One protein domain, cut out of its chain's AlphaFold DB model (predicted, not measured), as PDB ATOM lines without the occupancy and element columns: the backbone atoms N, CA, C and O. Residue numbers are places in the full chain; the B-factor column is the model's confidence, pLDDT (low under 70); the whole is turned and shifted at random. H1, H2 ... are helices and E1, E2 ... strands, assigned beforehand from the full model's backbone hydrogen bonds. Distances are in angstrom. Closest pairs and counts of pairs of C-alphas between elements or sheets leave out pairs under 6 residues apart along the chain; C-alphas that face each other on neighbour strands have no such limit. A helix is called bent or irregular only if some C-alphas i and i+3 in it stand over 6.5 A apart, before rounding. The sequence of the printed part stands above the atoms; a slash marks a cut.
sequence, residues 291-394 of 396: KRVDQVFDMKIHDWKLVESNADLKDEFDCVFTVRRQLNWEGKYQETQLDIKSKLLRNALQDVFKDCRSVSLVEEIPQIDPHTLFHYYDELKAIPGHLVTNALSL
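AT A GLANCE: This is residues 291 to 394 of the 396 residues of an uncharacterized protein of Alternaria alternata (UniProt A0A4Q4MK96). A strongly twisted sheet of two strand hairpins makes one end of an elongated body, and four helices are strung out beyond it, with H1 and H3 next to each other and H4 at the far end. After H1 the chain folds back, and residues 367 to 368 pair with the edge strand E4 before H2 grazes the sheet. The printed part has 104 residues, with four named strands followed by four named helices; the sheet is mixed, in the order E2, E1, E3, E4, and the class is mixed, helices and strands. The whole is loose, with a radius of gyration of the C-alphas of 16.1 A and spans of 53 by 30 by 21 A.

HOW THE PARTS SIT: E1, residues 291 to 298, and E2, residues 303 to 308, form an antiparallel hairpin, with N 294 and O 307 2.8 A apart, within hydrogen-bond range. E3, residues 321 to 327, is parallel to E1 at 27 degrees, with N 293 and O 323 2.8 A apart. E4, residues 333 to 340, forms an antiparallel hairpin with E3, with N 324 and O 337 2.7 A apart. Residues 338 to 339 of E4 also pair antiparallel with residues 367 to 368. H1, residues 343 to 355, is only just not on the sheet, with 4 pairs of C-alphas within 10 A. H2, residues 370 to 375, only grazes the sheet, with residues 370 to 373; its closest C-alphas to E4 are those of Pro 370 and Gln 337, 6.6 A. H3, residues 377 to 381, only just touches H1, with 3 pairs of C-alphas within 8 A, made by residues 349 to 352 of H1 alone; the closest are Val 352 and Glu 379, 6.8 A. H4, residues 386 to 393, is close to but not clearly touching H1, with the C-alphas of Ala 348 and Leu 387 closest at 7.2 A. Every O i to N i+4 pair is within range in H2 and H3, against 8 of 9 in H1 and 3 of 4 in H4.

IN THESE COORDINATES: E1 begins at C-alpha 291, (166.920, 192.139, 305.336), and is 20.9 A long. E2 measures 15.9 A, E3 19.2 A and E4 20.9 A. H1 begins at C-alpha 343, (163.508, 176.781, 301.404), and is 19.4 A long; it is irregular, with C-alphas 352 and 355 7.4 A apart. H2 measures 9.1 A and H3 6.1 A. H4, 10.2 A long, ends at C-alpha 393, (149.226, 166.508, 301.815).

THE WHOLE: The two C-alphas farthest apart are those of Lys 300 and Ser 393, at 53.7 A. The printed part has no cut. The links E2 to E3, 12 residues, and H1 to H2, 14 residues, are long. The mean pLDDT of the printed part is 80.4; residues 309 to 318 and 384 to 394 are under 70.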
ATOM      1  N   LYS A 291     165.722 191.388 304.945       85.25
ATOM      2  CA  LYS A 291     166.920 192.139 305.336       85.25
ATOM      3  C   LYS A 291     167.434 192.951 304.156       85.25
ATOM      4  O   LYS A 291     167.590 192.404 303.070       85.25
ATOM      5  N   ARG A 292     167.753 194.230 304.360       87.50
ATOM      6  CA  ARG A 292     168.459 195.054 303.362       87.50
ATOM      7  C   ARG A 292     169.954 195.067 303.651       87.50
ATOM      8  O   ARG A 292     170.364 195.355 304.775       87.50
ATOM      9  N   VAL A 293     170.751 194.760 302.636       89.56
ATOM     10  CA  VAL A 293     172.207 194.684 302.720       89.56
ATOM     11  C   VAL A 293     172.818 195.413 301.529       89.56
ATOM     12  O   VAL A 293     172.402 195.216 300.394       89.56
ATOM     13  N   ASP A 294     173.837 196.221 301.778       92.62
ATOM     14  CA  ASP A 294     174.639 196.882 300.758       92.62
ATOM     15  C   ASP A 294     175.969 196.145 300.597       92.62
ATOM     16  O   ASP A 294     176.743 196.002 301.539       92.62
ATOM     17  N   GLN A 295     176.261 195.672 299.394       92.56
ATOM     18  CA  GLN A 295     177.570 195.160 299.026       92.56
ATOM     19  C   GLN A 295     178.430 196.334 298.555       92.56
ATOM     20  O   GLN A 295     178.260 196.844 297.447       92.56
ATOM     21  N   VAL A 296     179.343 196.768 299.422       92.31
ATOM     22  CA  VAL A 296     180.221 197.923 299.205       92.31
ATOM     23  C   VAL A 296     181.656 197.443 299.036       92.31
ATOM     24  O   VAL A 296     182.132 196.592 299.792       92.31
ATOM     25  N   PHE A 297     182.363 197.988 298.050       91.06
ATOM     26  CA  PHE A 297     183.785 197.720 297.874       91.06
ATOM     27  C   PHE A 297     184.610 198.552 298.861       91.06
ATOM     28  O   PHE A 297     184.587 199.783 298.822       91.06
ATOM     29  N   ASP A 298     185.361 197.896 299.742       91.25
ATOM     30  CA  ASP A 298     186.280 198.582 300.647       91.25
ATOM     31  C   ASP A 298     187.651 198.726 299.972       91.25
ATOM     32  O   ASP A 298     188.431 197.774 299.868       91.25
ATOM     33  N   MET A 299     187.962 199.950 299.531       90.25
ATOM     34  CA  MET A 299     189.222 200.285 298.855       90.25
ATOM     35  C   MET A 299     190.465 199.991 299.707       90.25
ATOM     36  O   MET A 299     191.550 199.813 299.161       90.25
ATOM     37  N   LYS A 300     190.345 199.929 301.042       92.06
ATOM     38  CA  LYS A 300     191.499 199.690 301.925       92.06
ATOM     39  C   LYS A 300     191.951 198.235 301.888       92.06
ATOM     40  O   LYS A 300     193.150 197.961 301.947       92.06
ATOM     41  N   ILE A 301     190.999 197.310 301.802       92.94
ATOM     42  CA  ILE A 301     191.256 195.864 301.752       92.94
ATOM     43  C   ILE A 301     191.146 195.294 300.333       92.94
ATOM     44  O   ILE A 301     191.544 194.151 300.124       92.94
ATOM     45  N   HIS A 302     190.695 196.103 299.366       89.81
ATOM     46  CA  HIS A 302     190.376 195.699 297.994       89.81
ATOM     47  C   HIS A 302     189.438 194.488 297.952       89.81
ATOM     48  O   HIS A 302     189.646 193.557 297.173       89.81
ATOM     49  N   ASP A 303     188.432 194.491 298.825       92.38
ATOM     50  CA  ASP A 303     187.499 193.382 298.982       92.38
ATOM     51  C   ASP A 303     186.063 193.893 299.111       92.38
ATOM     52  O   ASP A 303     185.808 195.028 299.523       92.38
ATOM     53  N   TRP A 304     185.122 193.034 298.743       89.00
ATOM     54  CA  TRP A 304     183.697 193.314 298.816       89.00
ATOM     55  C   TRP A 304     183.178 192.997 300.213       89.00
ATOM     56  O   TRP A 304     183.249 191.857 300.670       89.00
ATOM     57  N   LYS A 305     182.610 193.997 300.889       90.38
ATOM     58  CA  LYS A 305     182.022 193.833 302.217       90.38
ATOM     59  C   LYS A 305     180.511 194.017 302.151       90.38
ATOM     60  O   LYS A 305     180.020 195.005 301.616       90.38
ATOM     61  N   LEU A 306     179.780 193.074 302.741       88.44
ATOM     62  CA  LEU A 306     178.360 193.254 303.033       88.44
ATOM     63  C   LEU A 306     178.224 194.161 304.262       88.44
ATOM     64  O   LEU A 306     178.734 193.856 305.341       88.44
ATOM     65  N   VAL A 307     177.562 195.294 304.070       86.31
ATOM     66  CA  VAL A 307     177.220 196.285 305.084       86.31
ATOM     67  C   VAL A 307     175.710 196.241 305.263       86.31
ATOM     68  O   VAL A 307     174.952 196.385 304.312       86.31
ATOM     69  N   GLU A 308     175.254 195.998 306.482       82.12
ATOM     70  CA  GLU A 308     173.826 195.933 306.774       82.12
ATOM     71  C   GLU A 308     173.256 197.350 306.812       82.12
ATOM     72  O   GLU A 308     173.635 198.155 307.660       82.12
ATOM     73  N   SER A 309     172.359 197.671 305.878       67.69
ATOM     74  CA  SER A 309     171.779 199.016 305.773       67.69
ATOM     75  C   SER A 309     170.691 199.267 306.819       67.69
ATOM     76  O   SER A 309     170.278 200.407 307.010       67.69
ATOM     77  N   ASN A 310     170.191 198.217 307.478       62.94
ATOM     78  CA  ASN A 310     169.266 198.318 308.604       62.94
ATOM     79  C   ASN A 310     169.959 197.807 309.867       62.94
ATOM     80  O   ASN A 310     170.227 196.616 309.988       62.94
ATOM     81  N   ALA A 311     170.240 198.719 310.796       54.47
ATOM     82  CA  ALA A 311     170.940 198.427 312.044       54.47
ATOM     83  C   ALA A 311     170.078 197.685 313.088       54.47
ATOM     84  O   ALA A 311     170.606 197.276 314.120       54.47
ATOM     85  N   ASP A 312     168.775 197.505 312.844       52.38
ATOM     86  CA  ASP A 312     167.826 197.266 313.938       52.38
ATOM     87  C   ASP A 312     167.313 195.837 314.117       52.38
ATOM     88  O   ASP A 312     166.665 195.565 315.127       52.38
ATOM     89  N   LEU A 313     167.584 194.893 313.213       55.88
ATOM     90  CA  LEU A 313     166.939 193.573 313.290       55.88
ATOM     91  C   LEU A 313     167.978 192.468 313.277       55.88
ATOM     92  O   LEU A 313     168.380 191.892 312.266       55.88
ATOM     93  N   LYS A 314     168.457 192.250 314.496       50.75
ATOM     94  CA  LYS A 314     169.407 191.229 314.893       50.75
ATOM     95  C   LYS A 314     168.679 189.897 315.033       50.75
ATOM     96  O   LYS A 314     168.619 189.347 316.124       50.75
ATOM     97  N   ASP A 315     168.131 189.400 313.932       53.69
ATOM     98  CA  ASP A 315     167.807 187.985 313.823       53.69
ATOM     99  C   ASP A 315     168.354 187.432 312.507       53.69
ATOM    100  O   ASP A 315     167.831 187.631 311.410       53.69
ATOM    101  N   GLU A 316     169.522 186.807 312.611       54.38
ATOM    102  CA  GLU A 316     170.244 186.234 311.476       54.38
ATOM    103  C   GLU A 316     169.555 184.968 310.939       54.38
ATOM    104  O   GLU A 316     169.895 184.500 309.848       54.38
ATOM    105  N   PHE A 317     168.552 184.457 311.665       52.31
ATOM    106  CA  PHE A 317     167.917 183.173 311.394       52.31
ATOM    107  C   PHE A 317     166.485 183.250 310.860       52.31
ATOM    108  O   PHE A 317     166.016 182.230 310.363       52.31
ATOM    109  N   ASP A 318     165.838 184.422 310.856       63.59
ATOM    110  CA  ASP A 318     164.404 184.511 310.514       63.59
ATOM    111  C   ASP A 318     164.080 185.310 309.234       63.59
ATOM    112  O   ASP A 318     162.922 185.516 308.873       63.59
ATOM    113  N   CYS A 319     165.095 185.741 308.477       73.25
ATOM    114  CA  CYS A 319     164.862 186.458 307.219       73.25
ATOM    115  C   CYS A 319     164.535 185.505 306.053       73.25
ATOM    116  O   CYS A 319     165.338 184.651 305.669       73.25
ATOM    117  N   VAL A 320     163.368 185.699 305.428       85.50
ATOM    118  CA  VAL A 320     162.888 184.872 304.300       85.50
ATOM    119  C   VAL A 320     163.726 185.089 303.037       85.50
ATOM    120  O   VAL A 320     164.074 184.137 302.330       85.50
ATOM    121  N   PHE A 321     164.080 186.345 302.769       88.06
ATOM    122  CA  PHE A 321     164.974 186.754 301.691       88.06
ATOM    123  C   PHE A 321     165.738 188.019 302.090       88.06
ATOM    124  O   PHE A 321     165.334 188.758 302.994       88.06
ATOM    125  N   THR A 322     166.865 188.269 301.428       90.31
ATOM    126  CA  THR A 322     167.670 189.473 301.637       90.31
ATOM    127  C   THR A 322     167.798 190.270 300.349       90.31
ATOM    128  O   THR A 322     168.078 189.719 299.291       90.31
ATOM    129  N   VAL A 323     167.597 191.579 300.448       91.31
ATOM    130  CA  VAL A 323     167.751 192.538 299.358       91.31
ATOM    131  C   VAL A 323     169.181 193.052 299.385       91.31
ATOM    132  O   VAL A 323     169.537 193.826 300.273       91.31
ATOM    133  N   ARG A 324     169.998 192.607 298.433       92.69
ATOM    134  CA  ARG A 324     171.401 192.980 298.294       92.69
ATOM    135  C   ARG A 324     171.570 194.036 297.214       92.69
ATOM    136  O   ARG A 324     171.444 193.751 296.030       92.69
ATOM    137  N   ARG A 325     171.915 195.253 297.603       94.38
ATOM    138  CA  ARG A 325     172.278 196.316 296.668       94.38
ATOM    139  C   ARG A 325     173.776 196.266 296.391       94.38
ATOM    140  O   ARG A 325     174.563 196.319 297.328       94.38
ATOM    141  N   GLN A 326     174.177 196.173 295.131       93.06
ATOM    142  CA  GLN A 326     175.577 196.213 294.716       93.06
ATOM    143  C   GLN A 326     175.984 197.648 294.380       93.06
ATOM    144  O   GLN A 326     175.344 198.319 293.564       93.06
ATOM    145  N   LEU A 327     177.037 198.133 295.035       93.25
ATOM    146  CA  LEU A 327     177.591 199.463 294.810       93.25
ATOM    147  C   LEU A 327     178.941 199.328 294.108       93.25
ATOM    148  O   LEU A 327     179.761 198.515 294.495       93.25
ATOM    149  N   ASN A 328     179.217 200.153 293.110       92.81
ATOM    150  CA  ASN A 328     180.526 200.230 292.475       92.81
ATOM    151  C   ASN A 328     181.640 200.604 293.464       92.81
ATOM    152  O   ASN A 328     181.393 201.092 294.566       92.81
ATOM    153  N   TRP A 329     182.891 200.488 293.010       89.38
ATOM    154  CA  TRP A 329     184.067 201.013 293.718       89.38
ATOM    155  C   TRP A 329     183.982 202.520 294.019       89.38
ATOM    156  O   TRP A 329     184.625 202.998 294.946       89.38
ATOM    157  N   GLU A 330     183.155 203.258 293.274       90.88
ATOM    158  CA  GLU A 330     182.861 204.681 293.485       90.88
ATOM    159  C   GLU A 330     181.652 204.918 294.420       90.88
ATOM    160  O   GLU A 330     181.210 206.047 294.601       90.88
ATOM    161  N   GLY A 331     181.052 203.860 294.978       87.06
ATOM    162  CA  GLY A 331     179.834 203.941 295.793       87.06
ATOM    163  C   GLY A 331     178.549 204.195 294.994       87.06
ATOM    164  O   GLY A 331     177.489 204.404 295.577       87.06
ATOM    165  N   LYS A 332     178.613 204.174 293.657       92.94
ATOM    166  CA  LYS A 332     177.436 204.325 292.788       92.94
ATOM    167  C   LYS A 332     176.629 203.035 292.742       92.94
ATOM    168  O   LYS A 332     177.203 201.959 292.617       92.94
ATOM    169  N   TYR A 333     175.310 203.147 292.791       93.69
ATOM    170  CA  TYR A 333     174.411 202.012 292.609       93.69
ATOM    171  C   TYR A 333     174.645 201.336 291.248       93.69
ATOM    172  O   TYR A 333     174.644 202.022 290.227       93.69
ATOM    173  N   GLN A 334     174.856 200.017 291.239       93.12
ATOM    174  CA  GLN A 334     174.843 199.217 290.010       93.12
ATOM    175  C   GLN A 334     173.518 198.492 289.850       93.12
ATOM    176  O   GLN A 334     172.787 198.735 288.897       93.12
ATOM    177  N   GLU A 335     173.223 197.595 290.783       92.88
ATOM    178  CA  GLU A 335     172.122 196.652 290.656       92.88
ATOM    179  C   GLU A 335     171.627 196.247 292.046       92.88
ATOM    180  O   GLU A 335     172.358 196.323 293.038       92.88
ATOM    181  N   THR A 336     170.372 195.819 292.127       93.56
ATOM    182  CA  THR A 336     169.814 195.170 293.311       93.56
ATOM    183  C   THR A 336     169.563 193.715 292.974       93.56
ATOM    184  O   THR A 336     168.922 193.418 291.979       93.56
ATOM    185  N   GLN A 337     170.021 192.813 293.828       92.19
ATOM    186  CA  GLN A 337     169.769 191.385 293.725       92.19
ATOM    187  C   GLN A 337     169.043 190.903 294.977       92.19
ATOM    188  O   GLN A 337     169.225 191.434 296.073       92.19
ATOM    189  N   LEU A 338     168.196 189.898 294.814       91.69
ATOM    190  CA  LEU A 338     167.419 189.293 295.882       91.69
ATOM    191  C   LEU A 338     167.951 187.895 296.149       91.69
ATOM    192  O   LEU A 338     167.906 187.033 295.279       91.69
ATOM    193  N   ASP A 339     168.431 187.674 297.363       91.06
ATOM    194  CA  ASP A 339     168.934 186.380 297.803       91.06
ATOM    195  C   ASP A 339     167.860 185.661 298.621       91.06
ATOM    196  O   ASP A 339     167.454 186.125 299.692       91.06
ATOM    197  N   ILE A 340     167.406 184.504 298.150       90.69
ATOM    198  CA  ILE A 340     166.352 183.747 298.837       90.69
ATOM    199  C   ILE A 340     166.972 182.721 299.778       90.69
ATOM    200  O   ILE A 340     167.602 181.753 299.348       90.69
ATOM    201  N   LYS A 341     166.745 182.907 301.079       88.00
ATOM    202  CA  LYS A 341     167.232 181.994 302.120       88.00
ATOM    203  C   LYS A 341     166.202 180.928 302.485       88.00
ATOM    204  O   LYS A 341     166.569 179.791 302.774       88.00
ATOM    205  N   SER A 342     164.914 181.271 302.450       86.94
ATOM    206  CA  SER A 342     163.847 180.334 302.806       86.94
ATOM    207  C   SER A 342     163.685 179.227 301.763       86.94
ATOM    208  O   SER A 342     163.476 179.479 300.574       86.94
ATOM    209  N   LYS A 343     163.725 177.975 302.234       86.81
ATOM    210  CA  LYS A 343     163.508 176.781 301.404       86.81
ATOM    211  C   LYS A 343     162.068 176.685 300.900       86.81
ATOM    212  O   LYS A 343     161.853 176.304 299.756       86.81
ATOM    213  N   LEU A 344     161.095 177.069 301.730       87.25
ATOM    214  CA  LEU A 344     159.677 177.052 301.357       87.25
ATOM    215  C   LEU A 344     159.396 178.051 300.235       87.25
ATOM    216  O   LEU A 344     158.762 177.699 299.244       87.25
ATOM    217  N   LEU A 345     159.938 179.270 300.364       86.31
ATOM    218  CA  LEU A 345     159.800 180.288 299.327       86.31
ATOM    219  C   LEU A 345     160.457 179.827 298.025       86.31
ATOM    220  O   LEU A 345     159.874 179.992 296.963       86.31
ATOM    221  N   ARG A 346     161.635 179.200 298.091       87.50
ATOM    222  CA  ARG A 346     162.267 178.654 296.888       87.50
ATOM    223  C   ARG A 346     161.397 177.639 296.169       87.50
ATOM    224  O   ARG A 346     161.291 177.739 294.956       87.50
ATOM    225  N   ASN A 347     160.832 176.671 296.885       87.50
ATOM    226  CA  ASN A 347     160.024 175.630 296.254       87.50
ATOM    227  C   ASN A 347     158.814 176.252 295.541       87.50
ATOM    228  O   ASN A 347     158.580 175.955 294.376       87.50
ATOM    229  N   ALA A 348     158.132 177.203 296.188       87.06
ATOM    230  CA  ALA A 348     157.032 177.939 295.567       87.06
ATOM    231  C   ALA A 348     157.482 178.738 294.328       87.06
ATOM    232  O   ALA A 348     156.808 178.738 293.302       87.06
ATOM    233  N   LEU A 349     158.647 179.389 294.396       87.81
ATOM    234  CA  LEU A 349     159.220 180.105 293.256       87.81
ATOM    235  C   LEU A 349     159.647 179.160 292.130       87.81
ATOM    236  O   LEU A 349     159.561 179.538 290.972       87.81
ATOM    237  N   GLN A 350     160.080 177.940 292.438       88.25
ATOM    238  CA  GLN A 350     160.430 176.937 291.436       88.25
ATOM    239  C   GLN A 350     159.205 176.466 290.645       88.25
ATOM    240  O   GLN A 350     159.329 176.230 289.446       88.25
ATOM    241  N   ASP A 351     158.033 176.392 291.278       86.38
ATOM    242  CA  ASP A 351     156.783 176.025 290.604       86.38
ATOM    243  C   ASP A 351     156.285 177.112 289.639       86.38
ATOM    244  O   ASP A 351     155.687 176.784 288.611       86.38
ATOM    245  N   VAL A 352     156.555 178.387 289.946       86.75
ATOM    246  CA  VAL A 352     156.250 179.528 289.063       86.75
ATOM    247  C   VAL A 352     157.307 179.680 287.976       86.75
ATOM    248  O   VAL A 352     156.998 179.711 286.792       86.75
ATOM    249  N   PHE A 353     158.586 179.673 288.348       86.56
ATOM    250  CA  PHE A 353     159.697 179.843 287.414       86.56
ATOM    251  C   PHE A 353     160.082 178.564 286.657       86.56
ATOM    252  O   PHE A 353     161.114 178.546 285.988       86.56
ATOM    253  N   LYS A 354     159.280 177.493 286.707       84.56
ATOM    254  CA  LYS A 354     159.555 176.237 285.979       84.56
ATOM    255  C   LYS A 354     159.742 176.446 284.472       84.56
ATOM    256  O   LYS A 354     160.558 175.761 283.858       84.56
ATOM    257  N   ASP A 355     159.055 177.438 283.909       82.06
ATOM    258  CA  ASP A 355     159.130 177.790 282.488       82.06
ATOM    259  C   ASP A 355     160.221 178.844 282.198       82.06
ATOM    260  O   ASP A 355     160.546 179.141 281.046       82.06
ATOM    261  N   CYS A 356     160.865 179.372 283.243       80.69
ATOM    262  CA  CYS A 356     161.841 180.454 283.166       80.69
ATOM    263  C   CYS A 356     163.271 179.921 283.183       80.69
ATOM    264  O   CYS A 356     163.897 179.756 284.228       80.69
ATOM    265  N   ARG A 357     163.847 179.722 281.995       76.62
ATOM    266  CA  ARG A 357     165.253 179.295 281.852       76.62
ATOM    267  C   ARG A 357     166.290 180.304 282.353       76.62
ATOM    268  O   ARG A 357     167.443 179.919 282.531       76.62
ATOM    269  N   SER A 358     165.922 181.571 282.533       76.19
ATOM    270  CA  SER A 358     166.841 182.636 282.952       76.19
ATOM    271  C   SER A 358     167.141 182.633 284.453       76.19
ATOM    272  O   SER A 358     168.148 183.211 284.857       76.19
ATOM    273  N   VAL A 359     166.325 181.965 285.278       80.44
ATOM    274  CA  VAL A 359     166.474 181.971 286.740       80.44
ATOM    275  C   VAL A 359     166.870 180.581 287.236       80.44
ATOM    276  O   VAL A 359     166.065 179.655 287.281       80.44
ATOM    277  N   SER A 360     168.130 180.424 287.642       80.19
ATOM    278  CA  SER A 360     168.614 179.171 288.230       80.19
ATOM    279  C   SER A 360     168.338 179.140 289.735       80.19
ATOM    280  O   SER A 360     169.106 179.670 290.535       80.19
ATOM    281  N   LEU A 361     167.262 178.461 290.140       84.94
ATOM    282  CA  LEU A 361     166.933 178.215 291.556       84.94
ATOM    283  C   LEU A 361     167.688 177.011 292.163       84.94
ATOM    284  O   LEU A 361     167.360 176.548 293.256       84.94
ATOM    285  N   VAL A 362     168.703 176.491 291.464       85.06
ATOM    286  CA  VAL A 362     169.456 175.287 291.860       85.06
ATOM    287  C   VAL A 362     170.373 175.543 293.061       85.06
ATOM    288  O   VAL A 362     170.615 174.644 293.866       85.06
ATOM    289  N   GLU A 363     170.903 176.759 293.194       86.94
ATOM    290  CA  GLU A 363     171.862 177.106 294.247       86.94
ATOM    291  C   GLU A 363     171.199 177.242 295.614       86.94
ATOM    292  O   GLU A 363     170.057 177.666 295.699       86.94
ATOM    293  N   GLU A 364     171.908 176.940 296.708       83.38
ATOM    294  CA  GLU A 364     171.397 177.059 298.089       83.38
ATOM    295  C   GLU A 364     170.982 178.486 298.480       83.38
ATOM    296  O   GLU A 364     170.254 178.653 299.453       83.38
ATOM    297  N   ILE A 365     171.367 179.514 297.735       86.81
ATOM    298  CA  ILE A 365     170.852 180.871 297.909       86.81
ATOM    299  C   ILE A 365     170.736 181.473 296.503       86.81
ATOM    300  O   ILE A 365     171.702 182.068 296.032       86.81
ATOM    301  N   PRO A 366     169.617 181.258 295.787       90.06
ATOM    302  CA  PRO A 366     169.480 181.749 294.431       90.06
ATOM    303  C   PRO A 366     169.358 183.267 294.463       90.06
ATOM    304  O   PRO A 366     168.671 183.829 295.325       90.06
ATOM    305  N   GLN A 367     170.044 183.897 293.519       90.69
ATOM    306  CA  GLN A 367     170.046 185.339 293.330       90.69
ATOM    307  C   GLN A 367     169.087 185.675 292.194       90.69
ATOM    308  O   GLN A 367     169.232 185.158 291.087       90.69
ATOM    309  N   ILE A 368     168.088 186.506 292.477       90.56
ATOM    310  CA  ILE A 368     167.058 186.895 291.512       90.56
ATOM    311  C   ILE A 368     167.044 188.412 291.377       90.56
ATOM    312  O   ILE A 368     167.126 189.137 292.367       90.56
ATOM    313  N   ASP A 369     166.918 188.897 290.148       90.50
ATOM    314  CA  ASP A 369     166.704 190.314 289.873       90.50
ATOM    315  C   ASP A 369     165.248 190.711 290.217       90.50
ATOM    316  O   ASP A 369     164.307 190.053 289.748       90.50
ATOM    317  N   PRO A 370     165.022 191.781 291.007       90.50
ATOM    318  CA  PRO A 370     163.697 192.355 291.230       90.50
ATOM    319  C   PRO A 370     162.872 192.568 289.956       90.50
ATOM    320  O   PRO A 370     161.655 192.389 289.998       90.50
ATOM    321  N   HIS A 371     163.502 192.928 288.831       88.81
ATOM    322  CA  HIS A 371     162.783 193.142 287.572       88.81
ATOM    323  C   HIS A 371     162.126 191.851 287.070       88.81
ATOM    324  O   HIS A 371     160.973 191.853 286.645       88.81
ATOM    325  N   THR A 372     162.827 190.723 287.213       87.06
ATOM    326  CA  THR A 372     162.282 189.411 286.852       87.06
ATOM    327  C   THR A 372     161.084 189.067 287.732       87.06
ATOM    328  O   THR A 372     160.053 188.659 287.220       87.06
ATOM    329  N   LEU A 373     161.156 189.307 289.044       86.94
ATOM    330  CA  LEU A 373     160.020 189.076 289.946       86.94
ATOM    331  C   LEU A 373     158.780 189.905 289.591       86.94
ATOM    332  O   LEU A 373     157.665 189.442 289.816       86.94
ATOM    333  N   PHE A 374     158.959 191.102 289.032       87.12
ATOM    334  CA  PHE A 374     157.842 191.951 288.627       87.12
ATOM    335  C   PHE A 374     157.076 191.384 287.426       87.12
ATOM    336  O   PHE A 374     155.850 191.428 287.416       87.12
ATOM    337  N   HIS A 375     157.767 190.790 286.450       88.00
ATOM    338  CA  HIS A 375     157.106 190.165 285.298       88.00
ATOM    339  C   HIS A 375     156.214 188.984 285.682       88.00
ATOM    340  O   HIS A 375     155.177 188.778 285.063       88.00
ATOM    341  N   TYR A 376     156.595 188.251 286.726       86.50
ATOM    342  CA  TYR A 376     155.850 187.096 287.225       86.50
ATOM    343  C   TYR A 376     154.968 187.445 288.427       86.50
ATOM    344  O   TYR A 376     154.459 186.551 289.098       86.50
ATOM    345  N   TYR A 377     154.765 188.734 288.724       87.06
ATOM    346  CA  TYR A 377     154.003 189.165 289.897       87.06
ATOM    347  C   TYR A 377     152.572 188.613 289.903       87.06
ATOM    348  O   TYR A 377     152.090 188.167 290.946       87.06
ATOM    349  N   ASP A 378     151.920 188.588 288.741       85.81
ATOM    350  CA  ASP A 378     150.555 188.080 288.614       85.81
ATOM    351  C   ASP A 378     150.485 186.572 288.874       85.81
ATOM    352  O   ASP A 378     149.606 186.117 289.603       85.81
ATOM    353  N   GLU A 379     151.458 185.804 288.375       84.50
ATOM    354  CA  GLU A 379     151.556 184.362 288.624       84.50
ATOM    355  C   GLU A 379     151.874 184.060 290.091       84.50
ATOM    356  O   GLU A 379     151.256 183.184 290.691       84.50
ATOM    357  N   LEU A 380     152.778 184.833 290.701       83.06
ATOM    358  CA  LEU A 380     153.139 184.716 292.115       83.06
ATOM    359  C   LEU A 380     151.955 185.028 293.034       83.06
ATOM    360  O   LEU A 380     151.764 184.369 294.056       83.06
ATOM    361  N   LYS A 381     151.143 186.024 292.674       81.69
ATOM    362  CA  LYS A 381     149.919 186.383 293.398       81.69
ATOM    363  C   LYS A 381     148.808 185.355 293.183       81.69
ATOM    364  O   LYS A 381     148.015 185.115 294.091       81.69
ATOM    365  N   ALA A 382     148.773 184.743 292.003       80.50
ATOM    366  CA  ALA A 382     147.887 183.642 291.655       80.50
ATOM    367  C   ALA A 382     148.337 182.292 292.231       80.50
ATOM    368  O   ALA A 382     147.720 181.281 291.904       80.50
ATOM    369  N   ILE A 383     149.347 182.258 293.110       70.19
ATOM    370  CA  ILE A 383     149.544 181.167 294.065       70.19
ATOM    371  C   ILE A 383     148.683 181.470 295.309       70.19
ATOM    372  O   ILE A 383     149.193 181.995 296.304       70.19
ATOM    373  N   PRO A 384     147.369 181.161 295.336       55.34
ATOM    374  CA  PRO A 384     146.684 181.028 296.611       55.34
ATOM    375  C   PRO A 384     147.384 179.895 297.371       55.34
ATOM    376  O   PRO A 384     147.981 179.015 296.752       55.34
ATOM    377  N   GLY A 385     147.321 179.889 298.705       56.38
ATOM    378  CA  GLY A 385     148.029 178.959 299.605       56.38
ATOM    379  C   GLY A 385     147.821 177.445 299.389       56.38
ATOM    380  O   GLY A 385     148.195 176.655 300.249       56.38
ATOM    381  N   HIS A 386     147.276 177.019 298.253       46.94
ATOM    382  CA  HIS A 386     147.077 175.647 297.823       46.94
ATOM    383  C   HIS A 386     148.384 174.858 297.590       46.94
ATOM    384  O   HIS A 386     148.388 173.631 297.694       46.94
ATOM    385  N   LEU A 387     149.520 175.516 297.314       50.00
ATOM    386  CA  LEU A 387     150.828 174.832 297.306       50.00
ATOM    387  C   LEU A 387     151.395 174.627 298.719       50.00
ATOM    388  O   LEU A 387     152.142 173.676 298.944       50.00
ATOM    389  N   VAL A 388     150.982 175.444 299.697       50.44
ATOM    390  CA  VAL A 388     151.322 175.215 301.112       50.44
ATOM    391  C   VAL A 388     150.529 174.023 301.658       50.44
ATOM    392  O   VAL A 388     151.084 173.203 302.386       50.44
ATOM    393  N   THR A 389     149.266 173.857 301.254       44.47
ATOM    394  CA  THR A 389     148.453 172.690 301.639       44.47
ATOM    395  C   THR A 389     148.850 171.412 300.897       44.47
ATOM    396  O   THR A 389     148.877 170.348 301.509       44.47
ATOM    397  N   ASN A 390     149.243 171.481 299.620       42.41
ATOM    398  CA  ASN A 390     149.653 170.283 298.874       42.41
ATOM    399  C   ASN A 390     151.022 169.729 299.304       42.41
ATOM    400  O   ASN A 390     151.222 168.517 299.257       42.41
ATOM    401  N   ALA A 391     151.943 170.571 299.791       45.41
ATOM    402  CA  ALA A 391     153.197 170.097 300.385       45.41
ATOM    403  C   ALA A 391     152.986 169.387 301.740       45.41
ATOM    404  O   ALA A 391     153.765 168.507 302.095       45.41
ATOM    405  N   LEU A 392     151.920 169.729 302.474       43.75
ATOM    406  CA  LEU A 392     151.501 169.021 303.692       43.75
ATOM    407  C   LEU A 392     150.678 167.754 303.392       43.75
ATOM    408  O   LEU A 392     150.645 166.848 304.216       43.75
ATOM    409  N   SER A 393     150.056 167.657 302.213       39.56
ATOM    410  CA  SER A 393     149.226 166.508 301.815       39.56
ATOM    411  C   SER A 393     150.005 165.335 301.202       39.56
ATOM    412  O   SER A 393     149.427 164.264 301.043       39.56
ATOM    413  N   LEU A 394     151.282 165.504 300.841       42.28
ATOM    414  CA  LEU A 394     152.126 164.437 300.270       42.28
ATOM    415  C   LEU A 394     153.113 163.833 301.288       42.28
ATOM    416  O   LEU A 394     154.058 163.145 300.905       42.28
TER     417      LEU A 394